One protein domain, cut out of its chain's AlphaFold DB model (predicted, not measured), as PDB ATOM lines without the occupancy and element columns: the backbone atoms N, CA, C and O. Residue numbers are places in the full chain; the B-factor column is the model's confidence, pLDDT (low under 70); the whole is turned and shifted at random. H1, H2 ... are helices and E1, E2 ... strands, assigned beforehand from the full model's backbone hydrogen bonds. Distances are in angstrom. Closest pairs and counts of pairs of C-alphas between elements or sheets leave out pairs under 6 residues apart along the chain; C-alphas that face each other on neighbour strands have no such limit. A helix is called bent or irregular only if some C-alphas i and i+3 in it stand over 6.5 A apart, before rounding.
ATOM      1  N   ASN A  40     204.435 159.101 100.030       87.00
ATOM      2  CA  ASN A  40     203.853 158.252  98.996       87.00
ATOM      3  C   ASN A  40     202.344 158.089  99.234       87.00
ATOM      4  O   ASN A  40     201.897 157.950 100.382       87.00
ATOM      5  N   GLU A  41     201.575 158.040  98.149       87.38
ATOM      6  CA  GLU A  41     200.123 157.877  98.214       87.38
ATOM      7  C   GLU A  41     199.724 156.670  99.073       87.38
ATOM      8  O   GLU A  41     200.279 155.573  98.948       87.38
ATOM      9  N   ASN A  42     198.720 156.868  99.925       86.62
ATOM     10  CA  ASN A  42     198.089 155.843 100.750       86.62
ATOM     11  C   ASN A  42     199.037 155.074 101.686       86.62
ATOM     12  O   ASN A  42     198.759 153.925 102.049       86.62
ATOM     13  N   THR A  43     200.148 155.691 102.085       88.56
ATOM     14  CA  THR A  43     201.071 155.119 103.076       88.56
ATOM     15  C   THR A  43     200.753 155.550 104.502       88.56
ATOM     16  O   THR A  43     201.079 154.818 105.440       88.56
ATOM     17  N   LEU A  44     200.069 156.683 104.682       88.00
ATOM     18  CA  LEU A  44     199.662 157.170 105.992       88.00
ATOM     19  C   LEU A  44     198.435 156.389 106.485       88.00
ATOM     20  O   LEU A  44     197.371 156.419 105.872       88.00
ATOM     21  N   GLN A  45     198.587 155.669 107.600       90.50
ATOM     22  CA  GLN A  45     197.501 154.877 108.202       90.50
ATOM     23  C   GLN A  45     196.829 155.588 109.380       90.50
ATOM     24  O   GLN A  45     195.651 155.349 109.650       90.50
ATOM     25  N   SER A  46     197.571 156.440 110.084       91.19
ATOM     26  CA  SER A  46     197.095 157.168 111.256       91.19
ATOM     27  C   SER A  46     197.625 158.591 111.228       91.19
ATOM     28  O   SER A  46     198.810 158.795 110.968       91.19
ATOM     29  N   LEU A  47     196.758 159.544 111.550       87.12
ATOM     30  CA  LEU A  47     197.074 160.959 111.686       87.12
ATOM     31  C   LEU A  47     196.633 161.434 113.076       87.12
ATOM     32  O   LEU A  47     195.489 161.204 113.462       87.12
ATOM     33  N   SER A  48     197.538 162.079 113.811       87.44
ATOM     34  CA  SER A  48     197.241 162.740 115.089       87.44
ATOM     35  C   SER A  48     197.723 164.178 115.002       87.44
ATOM     36  O   SER A  48     198.916 164.405 114.810       87.44
ATOM     37  N   LEU A  49     196.795 165.125 115.100       80.69
ATOM     38  CA  LEU A  49     197.058 166.560 115.123       80.69
ATOM     39  C   LEU A  49     196.532 167.110 116.446       80.69
ATOM     40  O   LEU A  49     195.425 167.644 116.529       80.69
ATOM     41  N   ASP A  50     197.330 166.938 117.494       76.31
ATOM     42  CA  ASP A  50     196.977 167.357 118.850       76.31
ATOM     43  C   ASP A  50     197.505 168.773 119.141       76.31
ATOM     44  O   ASP A  50     198.257 168.991 120.088       76.31
ATOM     45  N   LEU A  51     197.180 169.723 118.257       69.75
ATOM     46  CA  LEU A  51     197.788 171.058 118.252       69.75
ATOM     47  C   LEU A  51     197.148 172.016 119.262       69.75
ATOM     48  O   LEU A  51     197.823 172.927 119.732       69.75
ATOM     49  N   GLY A  52     195.868 171.820 119.603       67.81
ATOM     50  CA  GLY A  52     195.164 172.698 120.540       67.81
ATOM     51  C   GLY A  52     195.136 174.151 120.065       67.81
ATOM     52  O   GLY A  52     195.276 175.059 120.875       67.81
ATOM     53  N   CYS A  53     195.001 174.362 118.755       66.50
ATOM     54  CA  CYS A  53     194.926 175.674 118.119       66.50
ATOM     55  C   CYS A  53     193.644 175.801 117.279       66.50
ATOM     56  O   CYS A  53     192.936 174.817 117.035       66.50
ATOM     57  N   CYS A  54     193.344 177.022 116.829       64.44
ATOM     58  CA  CYS A  54     192.173 177.316 115.994       64.44
ATOM     59  C   CYS A  54     192.237 176.706 114.598       64.44
ATOM     60  O   CYS A  54     191.198 176.510 113.974       64.44
ATOM     61  N   HIS A  55     193.450 176.438 114.119       61.97
ATOM     62  CA  HIS A  55     193.723 176.039 112.750       61.97
ATOM     63  C   HIS A  55     194.479 174.716 112.761       61.97
ATOM     64  O   HIS A  55     195.700 174.708 112.943       61.97
ATOM     65  N   PRO A  56     193.805 173.578 112.552       52.78
ATOM     66  CA  PRO A  56     194.498 172.363 112.175       52.78
ATOM     67  C   PRO A  56     194.999 172.534 110.731       52.78
ATOM     68  O   PRO A  56     194.431 171.971 109.805       52.78
ATOM     69  N   LEU A  57     196.090 173.295 110.583       55.03
ATOM     70  CA  LEU A  57     196.907 173.474 109.383       55.03
ATOM     71  C   LEU A  57     196.257 174.314 108.277       55.03
ATOM     72  O   LEU A  57     195.446 173.821 107.503       55.03
ATOM     73  N   ASP A  58     196.740 175.547 108.120       50.75
ATOM     74  CA  ASP A  58     196.451 176.443 106.981       50.75
ATOM     75  C   ASP A  58     197.220 176.027 105.708       50.75
ATOM     76  O   ASP A  58     197.729 176.826 104.928       50.75
ATOM     77  N   CYS A  59     197.429 174.721 105.543       46.56
ATOM     78  CA  CYS A  59     198.186 174.162 104.440       46.56
ATOM     79  C   CYS A  59     197.284 173.255 103.642       46.56
ATOM     80  O   CYS A  59     197.277 172.040 103.841       46.56
ATOM     81  N   SER A  60     196.554 173.893 102.729       50.62
ATOM     82  CA  SER A  60     196.110 173.387 101.441       50.62
ATOM     83  C   SER A  60     195.989 171.862 101.413       50.62
ATOM     84  O   SER A  60     196.948 171.107 101.236       50.62
ATOM     85  N   THR A  61     194.762 171.410 101.622       59.00
ATOM     86  CA  THR A  61     194.302 170.025 101.793       59.00
ATOM     87  C   THR A  61     194.672 169.040 100.668       59.00
ATOM     88  O   THR A  61     194.220 167.899 100.678       59.00
ATOM     89  N   TYR A  62     195.538 169.404  99.720       62.50
ATOM     90  CA  TYR A  62     195.992 168.575  98.600       62.50
ATOM     91  C   TYR A  62     196.599 167.231  99.019       62.50
ATOM     92  O   TYR A  62     196.500 166.253  98.279       62.50
ATOM     93  N   TRP A  63     197.215 167.140 100.200       70.75
ATOM     94  CA  TRP A  63     197.754 165.869 100.693       70.75
ATOM     95  C   TRP A  63     196.646 164.870 101.084       70.75
ATOM     96  O   TRP A  63     196.872 163.659 101.022       70.75
ATOM     97  N   ILE A  64     195.440 165.346 101.425       72.56
ATOM     98  CA  ILE A  64     194.280 164.504 101.768       72.56
ATOM     99  C   ILE A  64     193.882 163.632 100.578       72.56
ATOM    100  O   ILE A  64     193.623 162.436 100.739       72.56
ATOM    101  N   ASP A  65     193.921 164.198  99.370       71.69
ATOM    102  CA  ASP A  65     193.609 163.472  98.138       71.69
ATOM    103  C   ASP A  65     194.553 162.284  97.902       71.69
ATOM    104  O   ASP A  65     194.140 161.266  97.335       71.69
ATOM    105  N   GLY A  66     195.798 162.378  98.377       76.69
ATOM    106  CA  GLY A  66     196.797 161.316  98.296       76.69
ATOM    107  C   GLY A  66     196.682 160.243  99.386       76.69
ATOM    108  O   GLY A  66     197.288 159.181  99.242       76.69
ATOM    109  N   GLN A  67     195.922 160.466 100.467       83.56
ATOM    110  CA  GLN A  67     195.911 159.609 101.668       83.56
ATOM    111  C   GLN A  67     194.506 159.083 102.029       83.56
ATOM    112  O   GLN A  67     194.045 159.164 103.165       83.56
ATOM    113  N   LYS A  68     193.814 158.461 101.072       82.62
ATOM    114  CA  LYS A  68     192.435 157.949 101.250       82.62
ATOM    115  C   LYS A  68     192.329 156.709 102.152       82.62
ATOM    116  O   LYS A  68     191.238 156.379 102.623       82.62
ATOM    117  N   ASN A  69     193.449 156.025 102.390       87.88
ATOM    118  CA  ASN A  69     193.533 154.805 103.203       87.88
ATOM    119  C   ASN A  69     193.775 155.050 104.700       87.88
ATOM    120  O   ASN A  69     193.992 154.081 105.435       87.88
ATOM    121  N   ILE A  70     193.732 156.303 105.167       90.19
ATOM    122  CA  ILE A  70     193.821 156.602 106.599       90.19
ATOM    123  C   ILE A  70     192.707 155.858 107.348       90.19
ATOM    124  O   ILE A  70     191.535 155.879 106.969       90.19
ATOM    125  N   GLN A  71     193.100 155.176 108.423       93.81
ATOM    126  CA  GLN A  71     192.218 154.373 109.269       93.81
ATOM    127  C   GLN A  71     191.960 155.032 110.624       93.81
ATOM    128  O   GLN A  71     190.969 154.703 111.276       93.81
ATOM    129  N   SER A  72     192.835 155.936 111.062       94.75
ATOM    130  CA  SER A  72     192.721 156.614 112.349       94.75
ATOM    131  C   SER A  72     193.023 158.099 112.213       94.75
ATOM    132  O   SER A  72     194.077 158.465 111.696       94.75
ATOM    133  N   ILE A  73     192.113 158.937 112.703       91.12
ATOM    134  CA  ILE A  73     192.289 160.387 112.797       91.12
ATOM    135  C   ILE A  73     192.052 160.803 114.250       91.12
ATOM    136  O   ILE A  73     191.032 160.437 114.837       91.12
ATOM    137  N   SER A  74     192.991 161.557 114.821       90.50
ATOM    138  CA  SER A  74     192.854 162.238 116.109       90.50
ATOM    139  C   SER A  74     193.136 163.724 115.936       90.50
ATOM    140  O   SER A  74     194.170 164.090 115.379       90.50
ATOM    141  N   LEU A  75     192.211 164.564 116.386       86.25
ATOM    142  CA  LEU A  75     192.272 166.018 116.296       86.25
ATOM    143  C   LEU A  75     192.032 166.619 117.684       86.25
ATOM    144  O   LEU A  75     191.074 166.239 118.368       86.25
ATOM    145  N   LEU A  76     192.861 167.590 118.059       83.31
ATOM    146  CA  LEU A  76     192.623 168.493 119.183       83.31
ATOM    147  C   LEU A  76     192.577 169.922 118.642       83.31
ATOM    148  O   LEU A  76     193.615 170.487 118.294       83.31
ATOM    149  N   THR A  77     191.378 170.492 118.569       78.50
ATOM    150  CA  THR A  77     191.156 171.883 118.153       78.50
ATOM    151  C   THR A  77     190.894 172.752 119.367       78.50
ATOM    152  O   THR A  77     190.273 172.285 120.314       78.50
ATOM    153  N   ASP A  78     191.328 174.009 119.361       71.81
ATOM    154  CA  ASP A  78     191.017 174.908 120.472       71.81
ATOM    155  C   ASP A  78     189.536 175.323 120.464       71.81
ATOM    156  O   ASP A  78     189.048 175.991 119.548       71.81
ATOM    157  N   GLY A  79     188.815 174.937 121.521       60.47
ATOM    158  CA  GLY A  79     187.422 175.323 121.729       60.47
ATOM    159  C   GLY A  79     187.237 176.837 121.928       60.47
ATOM    160  O   GLY A  79     186.127 177.349 121.739       60.47
ATOM    161  N   GLY A  80     188.324 177.536 122.284       61.34
ATOM    162  CA  GLY A  80     188.554 178.982 122.411       61.34
ATOM    163  C   GLY A  80     188.206 179.833 121.199       61.34
ATOM    164  O   GLY A  80     187.886 181.012 121.334       61.34
ATOM    165  N   CYS A  81     188.274 179.238 120.017       64.88
ATOM    166  CA  CYS A  81     188.555 179.997 118.815       64.88
ATOM    167  C   CYS A  81     187.372 180.784 118.246       64.88
ATOM    168  O   CYS A  81     186.258 180.261 118.166       64.88
ATOM    169  N   PRO A  82     187.608 182.021 117.767       60.22
ATOM    170  CA  PRO A  82     186.570 182.820 117.131       60.22
ATOM    171  C   PRO A  82     186.161 182.226 115.775       60.22
ATOM    172  O   PRO A  82     186.996 181.739 115.016       60.22
ATOM    173  N   ASN A  83     184.874 182.337 115.436       55.38
ATOM    174  CA  ASN A  83     184.262 181.764 114.225       55.38
ATOM    175  C   ASN A  83     184.780 182.327 112.881       55.38
ATOM    176  O   ASN A  83     184.365 181.850 111.833       55.38
ATOM    177  N   PHE A  84     185.646 183.346 112.875       52.62
ATOM    178  CA  PHE A  84     186.113 184.019 111.648       52.62
ATOM    179  C   PHE A  84     187.474 183.516 111.142       52.62
ATOM    180  O   PHE A  84     188.041 184.088 110.213       52.62
ATOM    181  N   ALA A  85     188.028 182.491 111.786       50.69
ATOM    182  CA  ALA A  85     189.367 182.002 111.501       50.69
ATOM    183  C   ALA A  85     189.355 181.071 110.264       50.69
ATOM    184  O   ALA A  85     189.004 179.900 110.394       50.69
ATOM    185  N   SER A  86     189.708 181.637 109.098       51.09
ATOM    186  CA  SER A  86     190.009 181.016 107.783       51.09
ATOM    187  C   SER A  86     188.927 180.139 107.103       51.09
ATOM    188  O   SER A  86     188.012 179.623 107.734       51.09
ATOM    189  N   ASN A  87     189.032 179.998 105.772       50.38
ATOM    190  CA  ASN A  87     188.094 179.266 104.899       50.38
ATOM    191  C   ASN A  87     188.587 177.853 104.506       50.38
ATOM    192  O   ASN A  87     187.973 177.216 103.647       50.38
ATOM    193  N   GLU A  88     189.711 177.377 105.051       55.09
ATOM    194  CA  GLU A  88     190.261 176.062 104.704       55.09
ATOM    195  C   GLU A  88     189.801 175.005 105.717       55.09
ATOM    196  O   GLU A  88     190.143 175.049 106.896       55.09
ATOM    197  N   TYR A  89     188.987 174.052 105.252       61.47
ATOM    198  CA  TYR A  89     188.388 173.013 106.089       61.47
ATOM    199  C   TYR A  89     189.006 171.647 105.804       61.47
ATOM    200  O   TYR A  89     189.139 171.236 104.648       61.47
ATOM    201  N   LEU A  90     189.318 170.900 106.865       71.38
ATOM    202  CA  LEU A  90     189.609 169.474 106.760       71.38
ATOM    203  C   LEU A  90     188.352 168.750 106.257       71.38
ATOM    204  O   LEU A  90     187.365 168.689 106.981       71.38
ATOM    205  N   ASP A  91     188.381 168.168 105.057       75.81
ATOM    206  CA  ASP A  91     187.252 167.385 104.543       75.81
ATOM    207  C   ASP A  91     187.328 165.919 104.995       75.81
ATOM    208  O   ASP A  91     188.020 165.086 104.399       75.81
ATOM    209  N   LEU A  92     186.566 165.572 106.036       81.62
ATOM    210  CA  LEU A  92     186.481 164.191 106.513       81.62
ATOM    211  C   LEU A  92     185.711 163.263 105.558       81.62
ATOM    212  O   LEU A  92     185.882 162.041 105.618       81.62
ATOM    213  N   LYS A  93     184.887 163.801 104.650       81.50
ATOM    214  CA  LYS A  93     184.082 163.009 103.707       81.50
ATOM    215  C   LYS A  93     184.948 162.191 102.759       81.50
ATOM    216  O   LYS A  93     184.520 161.130 102.305       81.50
ATOM    217  N   SER A  94     186.150 162.661 102.454       80.31
ATOM    218  CA  SER A  94     187.059 162.004 101.515       80.31
ATOM    219  C   SER A  94     187.639 160.685 102.051       80.31
ATOM    220  O   SER A  94     188.041 159.815 101.268       80.31
ATOM    221  N   PHE A  95     187.608 160.463 103.369       83.50
ATOM    222  CA  PHE A  95     188.138 159.250 103.986       83.50
ATOM    223  C   PHE A  95     187.069 158.163 104.142       83.50
ATOM    224  O   PHE A  95     186.141 158.250 104.944       83.50
ATOM    225  N   THR A  96     187.236 157.068 103.402       85.31
ATOM    226  CA  THR A  96     186.281 155.941 103.399       85.31
ATOM    227  C   THR A  96     186.738 154.744 104.232       85.31
ATOM    228  O   THR A  96     185.938 153.852 104.503       85.31
ATOM    229  N   SER A  97     188.006 154.730 104.661       90.19
ATOM    230  CA  SER A  97     188.625 153.621 105.404       90.19
ATOM    231  C   SER A  97     188.747 153.872 106.912       90.19
ATOM    232  O   SER A  97     189.356 153.057 107.613       90.19
ATOM    233  N   ILE A  98     188.179 154.973 107.421       92.19
ATOM    234  CA  ILE A  98     188.278 155.344 108.837       92.19
ATOM    235  C   ILE A  98     187.630 154.270 109.713       92.19
ATOM    236  O   ILE A  98     186.471 153.894 109.548       92.19
ATOM    237  N   GLN A  99     188.399 153.811 110.694       95.69
ATOM    238  CA  GLN A  99     187.969 152.914 111.761       95.69
ATOM    239  C   GLN A  99     187.988 153.605 113.128       95.69
ATOM    240  O   GLN A  99     187.285 153.162 114.037       95.69
ATOM    241  N   SER A 100     188.768 154.674 113.287       97.19
ATOM    242  CA  SER A 100     188.868 155.443 114.525       97.19
ATOM    243  C   SER A 100     188.844 156.937 114.229       97.19
ATOM    244  O   SER A 100     189.692 157.425 113.484       97.19
ATOM    245  N   LEU A 101     187.895 157.650 114.828       95.31
ATOM    246  CA  LEU A 101     187.815 159.105 114.783       95.31
ATOM    247  C   LEU A 101     187.798 159.637 116.214       95.31
ATOM    248  O   LEU A 101     186.947 159.246 117.013       95.31
ATOM    249  N   SER A 102     188.737 160.521 116.520       94.31
ATOM    250  CA  SER A 102     188.773 161.292 117.755       94.31
ATOM    251  C   SER A 102     188.848 162.765 117.408       94.31
ATOM    252  O   SER A 102     189.788 163.185 116.744       94.31
ATOM    253  N   TRP A 103     187.878 163.547 117.862       91.75
ATOM    254  CA  TRP A 103     187.903 164.994 117.712       91.75
ATOM    255  C   TRP A 103     187.523 165.643 119.033       91.75
ATOM    256  O   TRP A 103     186.401 165.488 119.520       91.75
ATOM    257  N   LYS A 104     188.494 166.331 119.630       88.94
ATOM    258  CA  LYS A 104     188.342 167.024 120.904       88.94
ATOM    259  C   LYS A 104     188.439 168.530 120.732       88.94
ATOM    260  O   LYS A 104     189.221 168.999 119.908       88.94
ATOM    261  N   GLY A 105     187.653 169.261 121.521       82.88
ATOM    262  CA  GLY A 105     187.558 170.717 121.435       82.88
ATOM    263  C   GLY A 105     186.631 171.212 120.319       82.88
ATOM    264  O   GLY A 105     186.912 172.216 119.668       82.88
ATOM    265  N   LEU A 106     185.543 170.485 120.056       85.81
ATOM    266  CA  LEU A 106     184.528 170.821 119.058       85.81
ATOM    267  C   LEU A 106     183.593 171.929 119.561       85.81
ATOM    268  O   LEU A 106     182.619 171.653 120.250       85.81
ATOM    269  N   SER A 107     183.842 173.178 119.175       84.75
ATOM    270  CA  SER A 107     182.942 174.299 119.502       84.75
ATOM    271  C   SER A 107     182.503 175.132 118.296       84.75
ATOM    272  O   SER A 107     181.556 175.904 118.410       84.75
ATOM    273  N   ARG A 108     183.164 174.994 117.142       82.44
ATOM    274  CA  ARG A 108     182.935 175.835 115.961       82.44
ATOM    275  C   ARG A 108     181.945 175.206 114.980       82.44
ATOM    276  O   ARG A 108     181.895 173.988 114.819       82.44
ATOM    277  N   GLY A 109     181.162 176.046 114.304       85.25
ATOM    278  CA  GLY A 109     180.112 175.604 113.382       85.25
ATOM    279  C   GLY A 109     180.594 174.859 112.138       85.25
ATOM    280  O   GLY A 109     179.998 173.857 111.758       85.25
ATOM    281  N   ASP A 110     181.696 175.303 111.549       82.19
ATOM    282  CA  ASP A 110     182.368 174.652 110.421       82.19
ATOM    283  C   ASP A 110     182.838 173.223 110.738       82.19
ATOM    284  O   ASP A 110     182.728 172.318 109.908       82.19
ATOM    285  N   HIS A 111     183.310 172.982 111.963       85.62
ATOM    286  CA  HIS A 111     183.674 171.641 112.415       85.62
ATOM    287  C   HIS A 111     182.453 170.713 112.451       85.62
ATOM    288  O   HIS A 111     182.548 169.534 112.098       85.62
ATOM    289  N   PHE A 112     181.290 171.242 112.843       90.00
ATOM    290  CA  PHE A 112     180.039 170.489 112.838       90.00
ATOM    291  C   PHE A 112     179.542 170.193 111.420       90.00
ATOM    292  O   PHE A 112     179.051 169.087 111.193       90.00
ATOM    293  N   ASP A 113     179.719 171.109 110.463       88.00
ATOM    294  CA  ASP A 113     179.420 170.851 109.046       88.00
ATOM    295  C   ASP A 113     180.316 169.728 108.490       88.00
ATOM    296  O   ASP A 113     179.832 168.791 107.854       88.00
ATOM    297  N   CYS A 114     181.612 169.751 108.815       87.50
ATOM    298  CA  CYS A 114     182.545 168.685 108.448       87.50
ATOM    299  C   CYS A 114     182.142 167.323 109.045       87.50
ATOM    300  O   CYS A 114     182.102 166.303 108.344       87.50
ATOM    301  N   LEU A 115     181.793 167.292 110.335       91.12
ATOM    302  CA  LEU A 115     181.324 166.074 110.994       91.12
ATOM    303  C   LEU A 115     180.011 165.567 110.376       91.12
ATOM    304  O   LEU A 115     179.855 164.362 110.165       91.12
ATOM    305  N   GLN A 116     179.092 166.474 110.039       92.06
ATOM    306  CA  GLN A 116     177.845 166.147 109.353       92.06
ATOM    307  C   GLN A 116     178.119 165.483 107.994       92.06
ATOM    308  O   GLN A 116     177.539 164.439 107.678       92.06
ATOM    309  N   ASP A 117     179.019 166.050 107.191       89.00
ATOM    310  CA  ASP A 117     179.380 165.510 105.880       89.00
ATOM    311  C   ASP A 117     180.060 164.138 105.971       89.00
ATOM    312  O   ASP A 117     179.783 163.250 105.153       89.00
ATOM    313  N   PHE A 118     180.876 163.916 107.005       90.19
ATOM    314  CA  PHE A 118     181.427 162.599 107.312       90.19
ATOM    315  C   PHE A 118     180.334 161.575 107.642       90.19
ATOM    316  O   PHE A 118     180.334 160.479 107.079       90.19
ATOM    317  N   ILE A 119     179.378 161.918 108.511       91.31
ATOM    318  CA  ILE A 119     178.290 161.007 108.908       91.31
ATOM    319  C   ILE A 119     177.395 160.671 107.707       91.31
ATOM    320  O   ILE A 119     177.032 159.507 107.502       91.31
ATOM    321  N   LYS A 120     177.098 161.662 106.856       87.94
ATOM    322  CA  LYS A 120     176.369 161.461 105.592       87.94
ATOM    323  C   LYS A 120     177.115 160.530 104.634       87.94
ATOM    324  O   LYS A 120     176.472 159.809 103.861       87.94
ATOM    325  N   ASN A 121     178.450 160.484 104.686       82.94
ATOM    326  CA  ASN A 121     179.222 159.451 104.005       82.94
ATOM    327  C   ASN A 121     179.092 158.101 104.731       82.94
ATOM    328  O   ASN A 121     179.941 157.675 105.516       82.94
ATOM    329  N   GLN A 122     178.035 157.371 104.371       78.19
ATOM    330  CA  GLN A 122     177.685 156.074 104.952       78.19
ATOM    331  C   GLN A 122     178.824 155.044 104.936       78.19
ATOM    332  O   GLN A 122     178.810 154.125 105.751       78.19
ATOM    333  N   THR A 123     179.795 155.150 104.025       82.25
ATOM    334  CA  THR A 123     180.902 154.184 103.954       82.25
ATOM    335  C   THR A 123     181.830 154.326 105.160       82.25
ATOM    336  O   THR A 123     182.099 153.332 105.835       82.25
ATOM    337  N   GLY A 124     182.253 155.557 105.469       81.25
ATOM    338  CA  GLY A 124     183.112 155.847 106.620       81.25
ATOM    339  C   GLY A 124     182.384 155.605 107.943       81.25
ATOM    340  O   GLY A 124     182.858 154.843 108.785       81.25
ATOM    341  N   ALA A 125     181.172 156.152 108.087       87.81
ATOM    342  CA  ALA A 125     180.381 156.019 109.312       87.81
ATOM    343  C   ALA A 125     180.073 154.551 109.680       87.81
ATOM    344  O   ALA A 125     180.176 154.162 110.845       87.81
ATOM    345  N   ARG A 126     179.764 153.690 108.698       91.50
ATOM    346  CA  ARG A 126     179.495 152.259 108.950       91.50
ATOM    347  C   ARG A 126     180.744 151.462 109.324       91.50
ATOM    348  O   ARG A 126     180.623 150.469 110.047       91.50
ATOM    349  N   GLY A 127     181.912 151.857 108.814       92.31
ATOM    350  CA  GLY A 127     183.205 151.230 109.109       92.31
ATOM    351  C   GLY A 127     183.786 151.618 110.471       92.31
ATOM    352  O   GLY A 127     184.631 150.893 111.005       92.31
ATOM    353  N   LEU A 128     183.295 152.715 111.055       95.69
ATOM    354  CA  LEU A 128     183.802 153.286 112.293       95.69
ATOM    355  C   LEU A 128     183.623 152.336 113.488       95.69
ATOM    356  O   LEU A 128     182.534 151.828 113.757       95.69
ATOM    357  N   ARG A 129     184.715 152.099 114.220       97.19
ATOM    358  CA  ARG A 129     184.781 151.226 115.405       97.19
ATOM    359  C   ARG A 129     184.985 152.005 116.697       97.19
ATOM    360  O   ARG A 129     184.486 151.575 117.739       97.19
ATOM    361  N   THR A 130     185.696 153.124 116.623       97.94
ATOM    362  CA  THR A 130     185.950 154.025 117.747       97.94
ATOM    363  C   THR A 130     185.522 155.432 117.361       97.94
ATOM    364  O   THR A 130     185.974 155.942 116.336       97.94
ATOM    365  N   LEU A 131     184.676 156.040 118.188       97.56
ATOM    366  CA  LEU A 131     184.266 157.433 118.061       97.56
ATOM    367  C   LEU A 131     184.487 158.146 119.393       97.56
ATOM    368  O   LEU A 131     183.923 157.740 120.410       97.56
ATOM    369  N   THR A 132     185.291 159.202 119.354       96.50
ATOM    370  CA  THR A 132     185.508 160.135 120.459       96.50
ATOM    371  C   THR A 132     185.116 161.524 119.983       96.50
ATOM    372  O   THR A 132     185.734 162.040 119.052       96.50
ATOM    373  N   LEU A 133     184.108 162.122 120.611       95.69
ATOM    374  CA  LEU A 133     183.699 163.503 120.364       95.69
ATOM    375  C   LEU A 133     183.700 164.258 121.685       95.69
ATOM    376  O   LEU A 133     183.063 163.823 122.643       95.69
ATOM    377  N   ASP A 134     184.409 165.376 121.727       92.44
ATOM    378  CA  ASP A 134     184.427 166.260 122.886       92.44
ATOM    379  C   ASP A 134     184.056 167.673 122.449       92.44
ATOM    380  O   ASP A 134     184.843 168.350 121.786       92.44
ATOM    381  N   LEU A 135     182.824 168.065 122.794       90.62
ATOM    382  CA  LEU A 135     182.212 169.351 122.454       90.62
ATOM    383  C   LEU A 135     182.651 170.488 123.388       90.62
ATOM    384  O   LEU A 135     182.122 171.595 123.295       90.62
ATOM    385  N   VAL A 136     183.609 170.236 124.287       82.88
ATOM    386  CA  VAL A 136     183.887 171.077 125.453       82.88
ATOM    387  C   VAL A 136     182.634 171.129 126.325       82.88
ATOM    388  O   VAL A 136     182.447 170.277 127.182       82.88
ATOM    389  N   GLU A 137     181.695 172.015 126.020       82.06
ATOM    390  CA  GLU A 137     180.434 172.168 126.736       82.06
ATOM    391  C   GLU A 137     179.282 172.360 125.753       82.06
ATOM    392  O   GLU A 137     179.425 173.039 124.730       82.06
ATOM    393  N   TRP A 138     178.112 171.820 126.102       88.06
ATOM    394  CA  TRP A 138     176.924 171.868 125.250       88.06
ATOM    395  C   TRP A 138     176.560 173.294 124.813       88.06
ATOM    396  O   TRP A 138     176.453 173.566 123.619       88.06
ATOM    397  N   ASN A 139     176.444 174.222 125.767       85.44
ATOM    398  CA  ASN A 139     176.034 175.608 125.505       85.44
ATOM    399  C   ASN A 139     177.011 176.334 124.571       85.44
ATOM    400  O   ASN A 139     176.615 177.122 123.708       85.44
ATOM    401  N   ARG A 140     178.309 176.062 124.735       84.50
ATOM    402  CA  ARG A 140     179.361 176.644 123.904       84.50
ATOM    403  C   ARG A 140     179.281 176.117 122.475       84.50
ATOM    404  O   ARG A 140     179.315 176.912 121.536       84.50
ATOM    405  N   ALA A 141     179.144 174.802 122.323       88.88
ATOM    406  CA  ALA A 141     178.992 174.144 121.033       88.88
ATOM    407  C   ALA A 141     177.717 174.596 120.301       88.88
ATOM    408  O   ALA A 141     177.774 174.938 119.120       88.88
ATOM    409  N   GLU A 142     176.589 174.684 121.008       90.19
ATOM    410  CA  GLU A 142     175.320 175.166 120.457       90.19
ATOM    411  C   GLU A 142     175.444 176.613 119.966       90.19
ATOM    412  O   GLU A 142     175.052 176.932 118.839       90.19
ATOM    413  N   LYS A 143     176.035 177.496 120.782       87.00
ATOM    414  CA  LYS A 143     176.266 178.893 120.405       87.00
ATOM    415  C   LYS A 143     177.161 179.002 119.173       87.00
ATOM    416  O   LYS A 143     176.823 179.745 118.251       87.00
ATOM    417  N   GLY A 144     178.271 178.268 119.137       86.94
ATOM    418  CA  GLY A 144     179.195 178.283 118.004       86.94
ATOM    419  C   GLY A 144     178.554 177.774 116.713       86.94
ATOM    420  O   GLY A 144     178.693 178.418 115.670       86.94
ATOM    421  N   TRP A 145     177.770 176.694 116.789       90.50
ATOM    422  CA  TRP A 145     176.964 176.207 115.666       90.50
ATOM    423  C   TRP A 145     175.944 177.254 115.198       90.50
ATOM    424  O   TRP A 145     175.868 177.559 114.006       90.50
ATOM    425  N   TYR A 146     175.189 177.853 116.120       89.31
ATOM    426  CA  TYR A 146     174.153 178.832 115.789       89.31
ATOM    427  C   TYR A 146     174.720 180.096 115.132       89.31
ATOM    428  O   TYR A 146     174.180 180.574 114.129       89.31
ATOM    429  N   ASP A 147     175.813 180.634 115.678       87.50
ATOM    430  CA  ASP A 147     176.483 181.825 115.155       87.50
ATOM    431  C   ASP A 147     177.008 181.579 113.725       87.50
ATOM    432  O   ASP A 147     176.867 182.446 112.856       87.50
ATOM    433  N   HIS A 148     177.527 180.379 113.443       86.25
ATOM    434  CA  HIS A 148     177.961 179.964 112.101       86.25
ATOM    435  C   HIS A 148     176.802 179.814 111.112       86.25
ATOM    436  O   HIS A 148     176.866 180.331 109.995       86.25
ATOM    437  N   GLN A 149     175.706 179.170 111.518       87.56
ATOM    438  CA  GLN A 149     174.519 179.033 110.666       87.56
ATOM    439  C   GLN A 149     173.909 180.401 110.337       87.56
ATOM    440  O   GLN A 149     173.532 180.661 109.193       87.56
ATOM    441  N   LYS A 150     173.876 181.315 111.315       86.25
ATOM    442  CA  LYS A 150     173.454 182.709 111.124       86.25
ATOM    443  C   LYS A 150     174.328 183.444 110.104       86.25
ATOM    444  O   LYS A 150     173.797 184.193 109.282       86.25
ATOM    445  N   ALA A 151     175.645 183.247 110.163       85.38
ATOM    446  CA  ALA A 151     176.591 183.855 109.230       85.38
ATOM    447  C   ALA A 151     176.456 183.283 107.808       85.38
ATOM    448  O   ALA A 151     176.452 184.044 106.843       85.38
ATOM    449  N   THR A 152     176.288 181.965 107.686       83.31
ATOM    450  CA  THR A 152     176.307 181.249 106.400       83.31
ATOM    451  C   THR A 152     174.976 181.328 105.651       83.31
ATOM    452  O   THR A 152     174.958 181.551 104.441       83.31
ATOM    453  N   LEU A 153     173.845 181.169 106.347       82.69
ATOM    454  CA  LEU A 153     172.514 181.160 105.721       82.69
ATOM    455  C   LEU A 153     171.904 182.561 105.576       82.69
ATOM    456  O   LEU A 153     170.992 182.748 104.771       82.69
ATOM    457  N   GLY A 154     172.404 183.539 106.336       72.31
ATOM    458  CA  GLY A 154     171.867 184.894 106.383       72.31
ATOM    459  C   GLY A 154     170.530 184.970 107.130       72.31
ATOM    460  O   GLY A 154     169.491 184.524 106.651       72.31
ATOM    461  N   GLY A 155     170.535 185.604 108.304       76.44
ATOM    462  CA  GLY A 155     169.345 185.763 109.152       76.44
ATOM    463  C   GLY A 155     169.377 184.866 110.387       76.44
ATOM    464  O   GLY A 155     170.406 184.288 110.701       76.44
ATOM    465  N   PHE A 156     168.276 184.791 111.137       77.56
ATOM    466  CA  PHE A 156     168.198 183.989 112.363       77.56
ATOM    467  C   PHE A 156     167.621 182.603 112.035       77.56
ATOM    468  O   PHE A 156     166.404 182.509 111.844       77.56
ATOM    469  N   PRO A 157     168.449 181.546 111.913       81.25
ATOM    470  CA  PRO A 157     167.937 180.202 111.667       81.25
ATOM    471  C   PRO A 157     167.087 179.733 112.859       81.25
ATOM    472  O   PRO A 157     167.298 180.196 113.984       81.25
ATOM    473  N   PRO A 158     166.117 178.825 112.655       83.06
ATOM    474  CA  PRO A 158     165.428 178.198 113.774       83.06
ATOM    475  C   PRO A 158     166.448 177.440 114.630       83.06
ATOM    476  O   PRO A 158     167.315 176.746 114.097       83.06
ATOM    477  N   ARG A 159     166.349 177.580 115.955       83.88
ATOM    478  CA  ARG A 159     167.136 176.769 116.886       83.88
ATOM    479  C   ARG A 159     166.433 175.425 117.070       83.88
ATOM    480  O   ARG A 159     165.293 175.438 117.531       83.88
ATOM    481  N   PRO A 160     167.040 174.303 116.655       86.69
ATOM    482  CA  PRO A 160     166.511 172.986 116.979       86.69
ATOM    483  C   PRO A 160     166.686 172.705 118.475       86.69
ATOM    484  O   PRO A 160     167.658 173.170 119.063       86.69
ATOM    485  N   ASP A 161     165.809 171.883 119.054       87.00
ATOM    486  CA  ASP A 161     165.907 171.466 120.466       87.00
ATOM    487  C   ASP A 161     167.234 170.748 120.763       87.00
ATOM    488  O   ASP A 161     167.788 170.844 121.852       87.00
ATOM    489  N   ASN A 162     167.766 170.043 119.762       92.81
ATOM    490  CA  ASN A 162     169.075 169.412 119.817       92.81
ATOM    491  C   ASN A 162     169.755 169.509 118.446       92.81
ATOM    492  O   ASN A 162     169.465 168.730 117.527       92.81
ATOM    493  N   PHE A 163     170.648 170.490 118.288       93.88
ATOM    494  CA  PHE A 163     171.354 170.719 117.022       93.88
ATOM    495  C   PHE A 163     172.257 169.542 116.648       93.88
ATOM    496  O   PHE A 163     172.391 169.217 115.469       93.88
ATOM    497  N   PHE A 164     172.860 168.876 117.634       95.31
ATOM    498  CA  PHE A 164     173.743 167.752 117.372       95.31
ATOM    499  C   PHE A 164     172.959 166.565 116.804       95.31
ATOM    500  O   PHE A 164     173.325 166.034 115.758       95.31
ATOM    501  N   ALA A 165     171.837 166.197 117.424       94.25
ATOM    502  CA  ALA A 165     170.968 165.130 116.941       94.25
ATOM    503  C   ALA A 165     170.427 165.438 115.536       94.25
ATOM    504  O   ALA A 165     170.627 164.660 114.606       94.25
ATOM    505  N   THR A 166     169.779 166.591 115.365       93.06
ATOM    506  CA  THR A 166     169.020 166.905 114.143       93.06
ATOM    507  C   THR A 166     169.899 167.421 113.008       93.06
ATOM    508  O   THR A 166     169.796 166.945 111.879       93.06
ATOM    509  N   SER A 167     170.795 168.369 113.290       91.69
ATOM    510  CA  SER A 167     171.618 169.013 112.267       91.69
ATOM    511  C   SER A 167     172.880 168.215 111.971       91.69
ATOM    512  O   SER A 167     173.210 168.048 110.804       91.69
ATOM    513  N   VAL A 168     173.591 167.705 112.980       93.38
ATOM    514  CA  VAL A 168     174.898 167.050 112.760       93.38
ATOM    515  C   VAL A 168     174.742 165.567 112.435       93.38
ATOM    516  O   VAL A 168     175.245 165.095 111.418       93.38
ATOM    517  N   VAL A 169     174.027 164.823 113.278       93.00
ATOM    518  CA  VAL A 169     173.837 163.377 113.113       93.00
ATOM    519  C   VAL A 169     172.749 163.069 112.078       93.00
ATOM    520  O   VAL A 169     172.863 162.083 111.349       93.00
ATOM    521  N   GLY A 170     171.726 163.923 111.968       91.12
ATOM    522  CA  GLY A 170     170.593 163.717 111.065       91.12
ATOM    523  C   GLY A 170     169.544 162.758 111.625       91.12
ATOM    524  O   GLY A 170     168.959 161.982 110.873       91.12
ATOM    525  N   ILE A 171     169.345 162.770 112.945       90.19
ATOM    526  CA  ILE A 171     168.287 162.017 113.615       90.19
ATOM    527  C   ILE A 171     166.935 162.642 113.268       90.19
ATOM    528  O   ILE A 171     166.701 163.829 113.503       90.19
ATOM    529  N   GLU A 172     166.037 161.817 112.740       83.56
ATOM    530  CA  GLU A 172     164.625 162.136 112.564       83.56
ATOM    531  C   GLU A 172     163.818 161.401 113.646       83.56
ATOM    532  O   GLU A 172     164.055 160.218 113.898       83.56
ATOM    533  N   SER A 173     162.868 162.099 114.279       77.06
ATOM    534  CA  SER A 173     161.960 161.516 115.279       77.06
ATOM    535  C   SER A 173     161.296 160.248 114.733       77.06
ATOM    536  O   SER A 173     160.914 160.204 113.560       77.06
ATOM    537  N   ASP A 174     161.143 159.227 115.580       75.00
ATOM    538  CA  ASP A 174     160.507 157.944 115.240       75.00
ATOM    539  C   ASP A 174     161.267 157.072 114.212       75.00
ATOM    540  O   ASP A 174     160.734 156.059 113.738       75.00
ATOM    541  N   GLN A 175     162.518 157.408 113.864       76.06
ATOM    542  CA  GLN A 175     163.360 156.575 112.997       76.06
ATOM    543  C   GLN A 175     164.466 155.832 113.754       76.06
ATOM    544  O   GLN A 175     165.415 156.407 114.274       76.06
ATOM    545  N   ASN A 176     164.423 154.498 113.685       80.25
ATOM    546  CA  ASN A 176     165.437 153.620 114.281       80.25
ATOM    547  C   ASN A 176     166.535 153.249 113.272       80.25
ATOM    548  O   ASN A 176     166.757 152.072 112.965       80.25
ATOM    549  N   THR A 177     167.213 154.248 112.705       87.19
ATOM    550  CA  THR A 177     168.316 154.019 111.761       87.19
ATOM    551  C   THR A 177     169.634 153.789 112.488       87.19
ATOM    552  O   THR A 177     170.044 154.608 113.297       87.19
ATOM    553  N   VAL A 178     170.350 152.710 112.160       91.38
ATOM    554  CA  VAL A 178     171.696 152.461 112.702       91.38
ATOM    555  C   VAL A 178     172.747 153.098 111.792       91.38
ATOM    556  O   VAL A 178     173.007 152.591 110.694       91.38
ATOM    557  N   LEU A 179     173.371 154.183 112.258       91.75
ATOM    558  CA  LEU A 179     174.410 154.910 111.522       91.75
ATOM    559  C   LEU A 179     175.772 154.222 111.677       91.75
ATOM    560  O   LEU A 179     176.400 153.828 110.690       91.75
ATOM    561  N   PHE A 180     176.190 153.983 112.921       94.25
ATOM    562  CA  PHE A 180     177.515 153.448 113.241       94.25
ATOM    563  C   PHE A 180     177.485 151.923 113.442       94.25
ATOM    564  O   PHE A 180     177.579 151.389 114.548       94.25
ATOM    565  N   GLN A 181     177.340 151.185 112.340       94.44
ATOM    566  CA  GLN A 181     177.132 149.726 112.359       94.44
ATOM    567  C   GLN A 181     178.268 148.931 113.020       94.44
ATOM    568  O   GLN A 181     178.012 147.904 113.651       94.44
ATOM    569  N   SER A 182     179.514 149.389 112.894       96.00
ATOM    570  CA  SER A 182     180.687 148.685 113.428       96.00
ATOM    571  C   SER A 182     181.154 149.207 114.788       96.00
ATOM    572  O   SER A 182     182.185 148.737 115.278       96.00
ATOM    573  N   LEU A 183     180.422 150.142 115.407       97.00
ATOM    574  CA  LEU A 183     180.887 150.847 116.597       97.00
ATOM    575  C   LEU A 183     181.093 149.895 117.781       97.00
ATOM    576  O   LEU A 183     180.287 149.000 118.058       97.00
ATOM    577  N   LYS A 184     182.221 150.071 118.472       97.06
ATOM    578  CA  LYS A 184     182.626 149.281 119.644       97.06
ATOM    579  C   LYS A 184     183.027 150.135 120.830       97.06
ATOM    580  O   LYS A 184     182.891 149.663 121.962       97.06
ATOM    581  N   LYS A 185     183.544 151.334 120.582       97.69
ATOM    582  CA  LYS A 185     183.966 152.279 121.609       97.69
ATOM    583  C   LYS A 185     183.353 153.637 121.309       97.69
ATOM    584  O   LYS A 185     183.549 154.153 120.210       97.69
ATOM    585  N   LEU A 186     182.633 154.172 122.283       97.56
ATOM    586  CA  LEU A 186     182.023 155.489 122.217       97.56
ATOM    587  C   LEU A 186     182.459 156.300 123.435       97.56
ATOM    588  O   LEU A 186     182.259 155.856 124.566       97.56
ATOM    589  N   LEU A 187     183.054 157.462 123.183       95.50
ATOM    590  CA  LEU A 187     183.361 158.477 124.183       95.50
ATOM    591  C   LEU A 187     182.711 159.782 123.732       95.50
ATOM    592  O   LEU A 187     183.035 160.289 122.659       95.50
ATOM    593  N   LEU A 188     181.801 160.304 124.545       95.44
ATOM    594  CA  LEU A 188     181.156 161.590 124.317       95.44
ATOM    595  C   LEU A 188     181.422 162.512 125.507       95.44
ATOM    596  O   LEU A 188     181.313 162.085 126.661       95.44
ATOM    597  N   VAL A 189     181.771 163.763 125.214       91.12
ATOM    598  CA  VAL A 189     181.903 164.843 126.197       91.12
ATOM    599  C   VAL A 189     181.019 166.009 125.772       91.12
ATOM    600  O   VAL A 189     181.090 166.426 124.615       91.12
ATOM    601  N   GLY A 190     180.182 166.517 126.680       89.25
ATOM    602  CA  GLY A 190     179.369 167.711 126.420       89.25
ATOM    603  C   GLY A 190     178.227 167.526 125.410       89.25
ATOM    604  O   GLY A 190     177.674 168.517 124.944       89.25
ATOM    605  N   VAL A 191     177.875 166.291 125.034       93.00
ATOM    606  CA  VAL A 191     176.793 166.013 124.069       93.00
ATOM    607  C   VAL A 191     175.467 165.857 124.808       93.00
ATOM    608  O   VAL A 191     175.352 164.987 125.667       93.00
ATOM    609  N   ALA A 192     174.461 166.663 124.465       92.81
ATOM    610  CA  ALA A 192     173.110 166.499 124.998       92.81
ATOM    611  C   ALA A 192     172.342 165.393 124.259       92.81
ATOM    612  O   ALA A 192     172.445 165.269 123.032       92.81
ATOM    613  N   PHE A 193     171.541 164.620 124.997       93.12
ATOM    614  CA  PHE A 193     170.728 163.536 124.430       93.12
ATOM    615  C   PHE A 193     169.247 163.884 124.260       93.12
ATOM    616  O   PHE A 193     168.630 163.397 123.314       93.12
ATOM    617  N   ALA A 194     168.689 164.744 125.114       90.69
ATOM    618  CA  ALA A 194     167.289 165.137 125.016       90.69
ATOM    619  C   ALA A 194     166.991 165.928 123.734       90.69
ATOM    620  O   ALA A 194     167.864 166.660 123.255       90.69
ATOM    621  N   PRO A 195     165.775 165.823 123.173       92.38
ATOM    622  CA  PRO A 195     164.703 164.867 123.504       92.38
ATOM    623  C   PRO A 195     164.776 163.549 122.689       92.38
ATOM    624  O   PRO A 195     163.746 162.949 122.391       92.38
ATOM    625  N   PHE A 196     165.971 163.137 122.242       93.06
ATOM    626  CA  PHE A 196     166.190 162.044 121.278       93.06
ATOM    627  C   PHE A 196     166.881 160.815 121.894       93.06
ATOM    628  O   PHE A 196     167.584 160.066 121.207       93.06
ATOM    629  N   GLU A 197     166.743 160.602 123.203       92.25
ATOM    630  CA  GLU A 197     167.419 159.537 123.953       92.25
ATOM    631  C   GLU A 197     167.197 158.156 123.325       92.25
ATOM    632  O   GLU A 197     168.116 157.338 123.210       92.25
ATOM    633  N   ASN A 198     165.970 157.925 122.862       91.88
ATOM    634  CA  ASN A 198     165.558 156.692 122.219       91.88
ATOM    635  C   ASN A 198     166.309 156.450 120.906       91.88
ATOM    636  O   ASN A 198     166.819 155.353 120.665       91.88
ATOM    637  N   GLU A 199     166.383 157.467 120.057       94.00
ATOM    638  CA  GLU A 199     167.000 157.425 118.740       94.00
ATOM    639  C   GLU A 199     168.524 157.324 118.837       94.00
ATOM    640  O   GLU A 199     169.140 156.574 118.071       94.00
ATOM    641  N   PHE A 200     169.143 157.999 119.815       93.88
ATOM    642  CA  PHE A 200     170.573 157.867 120.109       93.88
ATOM    643  C   PHE A 200     170.962 156.411 120.387       93.88
ATOM    644  O   PHE A 200     171.990 155.938 119.882       93.88
ATOM    645  N   GLY A 201     170.113 155.675 121.113       92.00
ATOM    646  CA  GLY A 201     170.296 154.250 121.388       92.00
ATOM    647  C   GLY A 201     170.507 153.404 120.126       92.00
ATOM    648  O   GLY A 201     171.436 152.586 120.057       92.00
ATOM    649  N   TYR A 202     169.692 153.645 119.096       91.69
ATOM    650  CA  TYR A 202     169.774 152.951 117.811       91.69
ATOM    651  C   TYR A 202     170.885 153.499 116.911       91.69
ATOM    652  O   TYR A 202     171.680 152.718 116.378       91.69
ATOM    653  N   CYS A 203     170.980 154.824 116.764       92.50
ATOM    654  CA  CYS A 203     171.911 155.484 115.846       92.50
ATOM    655  C   CYS A 203     173.369 155.113 116.124       92.50
ATOM    656  O   CYS A 203     174.125 154.802 115.196       92.50
ATOM    657  N   PHE A 204     173.736 155.055 117.405       94.19
ATOM    658  CA  PHE A 204     175.078 154.702 117.868       94.19
ATOM    659  C   PHE A 204     175.280 153.201 118.082       94.19
ATOM    660  O   PHE A 204     176.351 152.781 118.514       94.19
ATOM    661  N   ASN A 205     174.283 152.375 117.745       93.50
ATOM    662  CA  ASN A 205     174.362 150.926 117.875       93.50
ATOM    663  C   ASN A 205     174.739 150.491 119.307       93.50
ATOM    664  O   ASN A 205     175.607 149.630 119.498       93.50
ATOM    665  N   MET A 206     174.096 151.095 120.318       93.50
ATOM    666  CA  MET A 206     174.482 150.957 121.731       93.50
ATOM    667  C   MET A 206     174.565 149.489 122.172       93.50
ATOM    668  O   MET A 206     175.497 149.108 122.876       93.50
ATOM    669  N   MET A 207     173.676 148.623 121.668       92.38
ATOM    670  CA  MET A 207     173.661 147.177 121.946       92.38
ATOM    671  C   MET A 207     175.005 146.474 121.676       92.38
ATOM    672  O   MET A 207     175.346 145.493 122.342       92.38
ATOM    673  N   ASN A 208     175.765 146.951 120.688       93.50
ATOM    674  CA  ASN A 208     177.002 146.326 120.222       93.50
ATOM    675  C   ASN A 208     178.276 146.952 120.797       93.50
ATOM    676  O   ASN A 208     179.373 146.485 120.449       93.50
ATOM    677  N   LEU A 209     178.145 147.966 121.659       96.31
ATOM    678  CA  LEU A 209     179.274 148.613 122.308       96.31
ATOM    679  C   LEU A 209     179.968 147.685 123.307       96.31
ATOM    680  O   LEU A 209     179.370 146.832 123.960       96.31
ATOM    681  N   SER A 210     181.276 147.890 123.416       95.56
ATOM    682  CA  SER A 210     182.144 147.272 124.420       95.56
ATOM    683  C   SER A 210     182.696 148.290 125.418       95.56
ATOM    684  O   SER A 210     183.037 147.912 126.536       95.56
ATOM    685  N   THR A 211     182.758 149.563 125.028       95.19
ATOM    686  CA  THR A 211     183.162 150.681 125.877       95.19
ATOM    687  C   THR A 211     182.197 151.832 125.643       95.19
ATOM    688  O   THR A 211     181.984 152.209 124.488       95.19
ATOM    689  N   LEU A 212     181.645 152.372 126.727       95.06
ATOM    690  CA  LEU A 212     180.813 153.569 126.722       95.06
ATOM    691  C   LEU A 212     181.341 154.529 127.789       95.06
ATOM    692  O   LEU A 212     181.430 154.153 128.956       95.06
ATOM    693  N   GLN A 213     181.704 155.737 127.377       92.88
ATOM    694  CA  GLN A 213     182.137 156.808 128.265       92.88
ATOM    695  C   GLN A 213     181.299 158.049 127.981       92.88
ATOM    696  O   GLN A 213     181.314 158.564 126.862       92.88
ATOM    697  N   LEU A 214     180.562 158.504 128.987       92.06
ATOM    698  CA  LEU A 214     179.740 159.707 128.929       92.06
ATOM    699  C   LEU A 214     180.274 160.683 129.967       92.06
ATOM    700  O   LEU A 214     180.279 160.372 131.158       92.06
ATOM    701  N   ARG A 215     180.761 161.840 129.523       88.12
ATOM    702  CA  ARG A 215     181.332 162.850 130.417       88.12
ATOM    703  C   ARG A 215     180.596 164.162 130.243       88.12
ATOM    704  O   ARG A 215     180.553 164.688 129.136       88.12
ATOM    705  N   ASN A 216     179.990 164.665 131.311       84.50
ATOM    706  CA  ASN A 216     179.255 165.929 131.316       84.50
ATOM    707  C   ASN A 216     178.286 166.039 130.125       84.50
ATOM    708  O   ASN A 216     178.248 167.037 129.416       84.50
ATOM    709  N   CYS A 217     177.571 164.947 129.846       88.94
ATOM    710  CA  CYS A 217     176.589 164.869 128.773       88.94
ATOM    711  C   CYS A 217     175.191 165.110 129.369       88.94
ATOM    712  O   CYS A 217     174.737 164.262 130.157       88.94
ATOM    713  N   PRO A 218     174.515 166.228 129.035       87.88
ATOM    714  CA  PRO A 218     173.152 166.490 129.490       87.88
ATOM    715  C   PRO A 218     172.189 165.365 129.090       87.88
ATOM    716  O   PRO A 218     172.288 164.805 127.993       87.88
ATOM    717  N   SER A 219     171.266 165.032 129.991       89.06
ATOM    718  CA  SER A 219     170.273 163.957 129.815       89.06
ATOM    719  C   SER A 219     170.868 162.549 129.634       89.06
ATOM    720  O   SER A 219     170.287 161.663 129.004       89.06
ATOM    721  N   SER A 220     172.071 162.312 130.168       89.56
ATOM    722  CA  SER A 220     172.722 160.996 130.107       89.56
ATOM    723  C   SER A 220     172.007 159.929 130.944       89.56
ATOM    724  O   SER A 220     172.052 158.756 130.577       89.56
ATOM    725  N   LEU A 221     171.324 160.300 132.030       86.75
ATOM    726  CA  LEU A 221     170.538 159.353 132.829       86.75
ATOM    727  C   LEU A 221     169.261 158.917 132.099       86.75
ATOM    728  O   LEU A 221     168.920 157.736 132.130       86.75
ATOM    729  N   GLU A 222     168.601 159.827 131.390       88.44
ATOM    730  CA  GLU A 222     167.444 159.558 130.536       88.44
ATOM    731  C   GLU A 222     167.835 158.670 129.369       88.44
ATOM    732  O   GLU A 222     167.112 157.724 129.074       88.44
ATOM    733  N   LEU A 223     169.011 158.884 128.767       92.12
ATOM    734  CA  LEU A 223     169.557 157.952 127.784       92.12
ATOM    735  C   LEU A 223     169.673 156.541 128.372       92.12
ATOM    736  O   LEU A 223     169.212 155.580 127.760       92.12
ATOM    737  N   LEU A 224     170.271 156.393 129.557       91.00
ATOM    738  CA  LEU A 224     170.399 155.082 130.200       91.00
ATOM    739  C   LEU A 224     169.026 154.466 130.520       91.00
ATOM    740  O   LEU A 224     168.843 153.266 130.316       91.00
ATOM    741  N   GLY A 225     168.060 155.274 130.963       88.56
ATOM    742  CA  GLY A 225     166.669 154.866 131.168       88.56
ATOM    743  C   GLY A 225     166.009 154.379 129.875       88.56
ATOM    744  O   GLY A 225     165.498 153.261 129.832       88.56
ATOM    745  N   ALA A 226     166.114 155.155 128.798       90.69
ATOM    746  CA  ALA A 226     165.591 154.826 127.476       90.69
ATOM    747  C   ALA A 226     166.176 153.509 126.945       90.69
ATOM    748  O   ALA A 226     165.440 152.652 126.457       90.69
ATOM    749  N   LEU A 227     167.485 153.278 127.108       92.50
ATOM    750  CA  LEU A 227     168.108 152.005 126.729       92.50
ATOM    751  C   LEU A 227     167.481 150.818 127.474       92.50
ATOM    752  O   LEU A 227     167.221 149.779 126.863       92.50
ATOM    753  N   LEU A 228     167.213 150.964 128.775       89.56
ATOM    754  CA  LEU A 228     166.571 149.921 129.578       89.56
ATOM    755  C   LEU A 228     165.126 149.669 129.136       89.56
ATOM    756  O   LEU A 228     164.742 148.511 128.961       89.56
ATOM    757  N   GLU A 229     164.346 150.726 128.913       91.44
ATOM    758  CA  GLU A 229     162.953 150.640 128.454       91.44
ATOM    759  C   GLU A 229     162.836 149.981 127.074       91.44
ATOM    760  O   GLU A 229     161.937 149.174 126.831       91.44
ATOM    761  N   GLN A 230     163.799 150.247 126.191       89.06
ATOM    762  CA  GLN A 230     163.907 149.617 124.875       89.06
ATOM    763  C   GLN A 230     164.452 148.178 124.920       89.06
ATOM    764  O   GLN A 230     164.509 147.500 123.892       89.06
ATOM    765  N   GLY A 231     164.887 147.693 126.087       89.31
ATOM    766  CA  GLY A 231     165.520 146.381 126.236       89.31
ATOM    767  C   GLY A 231     166.930 146.296 125.636       89.31
ATOM    768  O   GLY A 231     167.447 145.194 125.412       89.31
ATOM    769  N   ILE A 232     167.579 147.434 125.377       89.69
ATOM    770  CA  ILE A 232     168.966 147.507 124.919       89.69
ATOM    771  C   ILE A 232     169.889 147.293 126.121       89.69
ATOM    772  O   ILE A 232     170.098 148.167 126.953       89.69
ATOM    773  N   THR A 233     170.488 146.105 126.191       86.75
ATOM    774  CA  THR A 233     171.415 145.715 127.264       86.75
ATOM    775  C   THR A 233     172.829 145.533 126.700       86.75
ATOM    776  O   THR A 233     173.186 144.444 126.234       86.75
ATOM    777  N   PRO A 234     173.652 146.598 126.667       85.62
ATOM    778  CA  PRO A 234     174.972 146.536 126.058       85.62
ATOM    779  C   PRO A 234     175.902 145.610 126.850       85.62
ATOM    780  O   PRO A 234     175.946 145.624 128.080       85.62
ATOM    781  N   LYS A 235     176.699 144.804 126.142       87.56
ATOM    782  CA  LYS A 235     177.694 143.905 126.756       87.56
ATOM    783  C   LYS A 235     179.011 144.642 126.989       87.56
ATOM    784  O   LYS A 235     180.045 144.297 126.407       87.56
ATOM    785  N   LEU A 236     178.949 145.677 127.825       90.88
ATOM    786  CA  LEU A 236     180.086 146.542 128.116       90.88
ATOM    787  C   LEU A 236     181.178 145.791 128.884       90.88
ATOM    788  O   LEU A 236     180.923 145.021 129.808       90.88
ATOM    789  N   LYS A 237     182.424 146.043 128.489       91.25
ATOM    790  CA  LYS A 237     183.638 145.687 129.233       91.25
ATOM    791  C   LYS A 237     184.134 146.850 130.089       91.25
ATOM    792  O   LYS A 237     184.863 146.623 131.046       91.25
ATOM    793  N   SER A 238     183.785 148.074 129.703       90.38
ATOM    794  CA  SER A 238     184.152 149.314 130.379       90.38
ATOM    795  C   SER A 238     182.998 150.304 130.244       90.38
ATOM    796  O   SER A 238     182.420 150.441 129.162       90.38
ATOM    797  N   PHE A 239     182.659 150.944 131.354       91.19
ATOM    798  CA  PHE A 239     181.631 151.967 131.450       91.19
ATOM    799  C   PHE A 239     182.167 153.101 132.323       91.19
ATOM    800  O   PHE A 239     182.703 152.833 133.398       91.19
ATOM    801  N   GLU A 240     182.044 154.334 131.848       89.94
ATOM    802  CA  GLU A 240     182.371 155.545 132.600       89.94
ATOM    803  C   GLU A 240     181.215 156.533 132.457       89.94
ATOM    804  O   GLU A 240     180.732 156.780 131.350       89.94
ATOM    805  N   LEU A 241     180.800 157.100 133.585       87.69
ATOM    806  CA  LEU A 241     179.802 158.154 133.652       87.69
ATOM    807  C   LEU A 241     180.341 159.248 134.571       87.69
ATOM    808  O   LEU A 241     180.622 158.984 135.739       87.69
ATOM    809  N   ILE A 242     180.500 160.451 134.029       82.81
ATOM    810  CA  ILE A 242     180.838 161.663 134.778       82.81
ATOM    811  C   ILE A 242     179.679 162.634 134.591       82.81
ATOM    812  O   ILE A 242     179.295 162.923 133.455       82.81
ATOM    813  N   ILE A 243     179.124 163.110 135.699       76.94
ATOM    814  CA  ILE A 243     178.038 164.087 135.729       76.94
ATOM    815  C   ILE A 243     178.498 165.220 136.643       76.94
ATOM    816  O   ILE A 243     178.733 164.986 137.827       76.94
ATOM    817  N   ASP A 244     178.630 166.419 136.083       69.56
ATOM    818  CA  ASP A 244     178.899 167.645 136.837       69.56
ATOM    819  C   ASP A 244     177.598 168.404 137.152       69.56
ATOM    820  O   ASP A 244     176.551 168.156 136.544       69.56
ATOM    821  N   TRP A 245     177.670 169.359 138.077       62.31
ATOM    822  CA  TRP A 245     176.578 170.237 138.489       62.31
ATOM    823  C   TRP A 245     175.903 170.935 137.314       62.31
ATOM    824  O   TRP A 245     174.678 171.023 137.290       62.31
ATOM    825  N   ASP A 246     176.638 171.370 136.296       56.84
ATOM    826  CA  ASP A 246     176.044 172.049 135.134       56.84
ATOM    827  C   ASP A 246     175.126 171.134 134.311       56.84
ATOM    828  O   ASP A 246     174.120 171.580 133.755       56.84
ATOM    829  N   CYS A 247     175.401 169.825 134.301       59.31
ATOM    830  CA  CYS A 247     174.501 168.838 133.702       59.31
ATOM    831  C   CYS A 247     173.241 168.627 134.545       59.31
ATOM    832  O   CYS A 247     172.199 168.271 134.000       59.31
ATOM    833  N   LEU A 248     173.328 168.857 135.858       57.38
ATOM    834  CA  LEU A 248     172.207 168.749 136.787       57.38
ATOM    835  C   LEU A 248     171.267 169.960 136.695       57.38
ATOM    836  O   LEU A 248     170.067 169.798 136.878       57.38
ATOM    837  N   HIS A 249     171.766 171.146 136.329       51.59
ATOM    838  CA  HIS A 249     170.928 172.341 136.151       51.59
ATOM    839  C   HIS A 249     169.924 172.223 134.991       51.59
ATOM    840  O   HIS A 249     168.874 172.858 135.037       51.59
ATOM    841  N   HIS A 250     170.180 171.362 133.998       46.66
ATOM    842  CA  HIS A 250     169.192 171.023 132.960       46.66
ATOM    843  C   HIS A 250     167.991 170.215 133.497       46.66
ATOM    844  O   HIS A 250     166.979 170.107 132.813       46.66
ATOM    845  N   TYR A 251     168.065 169.683 134.723       44.25
ATOM    846  CA  TYR A 251     166.930 169.059 135.413       44.25
ATOM    847  C   TYR A 251     166.120 170.071 136.247       44.25
ATOM    848  O   TYR A 251     165.092 169.707 136.820       44.25
ATOM    849  N   SER A 252     166.565 171.331 136.327       37.91
ATOM    850  CA  SER A 252     166.068 172.338 137.275       37.91
ATOM    851  C   SER A 252     165.046 173.323 136.701       37.91
ATOM    852  O   SER A 252     164.618 174.213 137.430       37.91
TER     853      SER A 252
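This is residues 40 to 252 of the 532 residues of an uncharacterized protein of Pseudogymnoascus sp. WSF 3629 (UniProt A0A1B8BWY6). What does the model look like? The chain is wound in stacked turns that make an arc like part of a horseshoe: seven parallel strands stand side by side in a curled sheet on its inner, concave side, and H1 to H3 and H5 to H7, with long loops, make the return runs on its outer side. H4 crosses past the ends of the inner strands, and H8 follows the last strand. What is it made of? The printed part has 213 residues with eight named helices and seven named strands, in the order E1 H1 E2 E3 H2 H3 E4 H4 H5 E5 H6 E6 H7 E7 H8; the sheet keeps the chain's order, E1 to E7, and the class is mixed, helices and strands. How large is it? It is compact, with a radius of gyration of the C-alphas of 16.9 A and spans of 50 by 39 by 29 A.

Where do the first elements lie? E1, residues 46 to 53, begins at C-alpha 46 at (197.095, 157.168, 111.256) and is 19.9 A long. H1 is residues 62 to 66, E2 residues 72 to 77, 16.4 A, and E3 residues 100 to 104. What comes next? H2, residues 109 to 120, is 16.6 A long, and H3 is residues 122 to 127. E4 is residues 130 to 134, and H4, residues 138 to 153, is 22.1 A long from C-alpha 138 at (176.924, 171.868, 125.250). H5, residues 163 to 169, is neither bent nor irregular, but only just: C-alphas 166 and 169 are 6.1 A apart. Which elements remain? E5 is residues 185 to 189, H6 residues 197 to 203, E6 residues 211 to 215, and H7 residues 220 to 229, 14.3 A. E7 is residues 238 to 242, and H8, residues 245 to 249, ends at C-alpha 249 at (170.928, 172.341, 136.151).

How are the strands paired? Neighbours are parallel, for instance with N 49 and O 74 at 2.8 A for E1 and E2, N 75 and O 102 at 2.8 A for E2 and E3, and N 103 and O 132 at 2.9 A for E3 and E4. Further on, N 187 and O 131 are 2.9 A apart for E4 and E5, N 188 and O 213 2.9 A for E5 and E6, and N 214 and O 240 2.9 A for E6 and E7. The sheet is twisted, with C-alphas up to 5.5 A off its best plane, and the way across it turns by 84 degrees, its curl. How does the chain pass between strands? E1, H1, E2; E3, H2 H3, E4; E4, H4 H5, E5; E5, H6, E6; and E6, H7, E7 are strand-helix-strand units, two parallel neighbour strands with helices between, each with a right-handed crossover. H3 is on the sheet but only grazes it with residues 124 to 127; H7 is only just not on it, with 4 pairs of C-alphas within 10 A, and H1 and H8 are not on it and touch no helix. Which helices meet? H2 is the hub: its residues 109 to 112 touch H4, about perpendicular at 89 degrees, closest at the C-alphas of Gly 109 and Trp 145, 3.9 A. H2 touches H5 at a steep tilt of 40 degrees, the same way, with the C-alphas of Gln 116 and Val 168 closest at 4.6 A, and only just touches H3, only at the corner, with 3 pairs within 8 A. H6 touches H7, about perpendicular at 74 degrees, closest at the C-alphas of Glu 197 and Leu 223, 4.7 A. What do the helix backbones show? In H2, H3, H4, H7 and H8 every O i to N i+4 pair is within hydrogen-bond range; in H5 and in H6 it is 2 of 3, and in H1 0 of 1, beside 2 of 2 O i to N i+3 pairs.

How far does it reach? The two C-alphas farthest apart, those of Asn 40 and Ser 252, are 55.6 A apart, and the printed part has no cut. Which links are long? E2 to E3, with 22 residues between them, and H5 to E5, with 15, are long links. Where is confidence low? The mean pLDDT of the printed part is 83.6, and 32 residues are under 70: 51 to 62, 79 to 89 and 244 to 252.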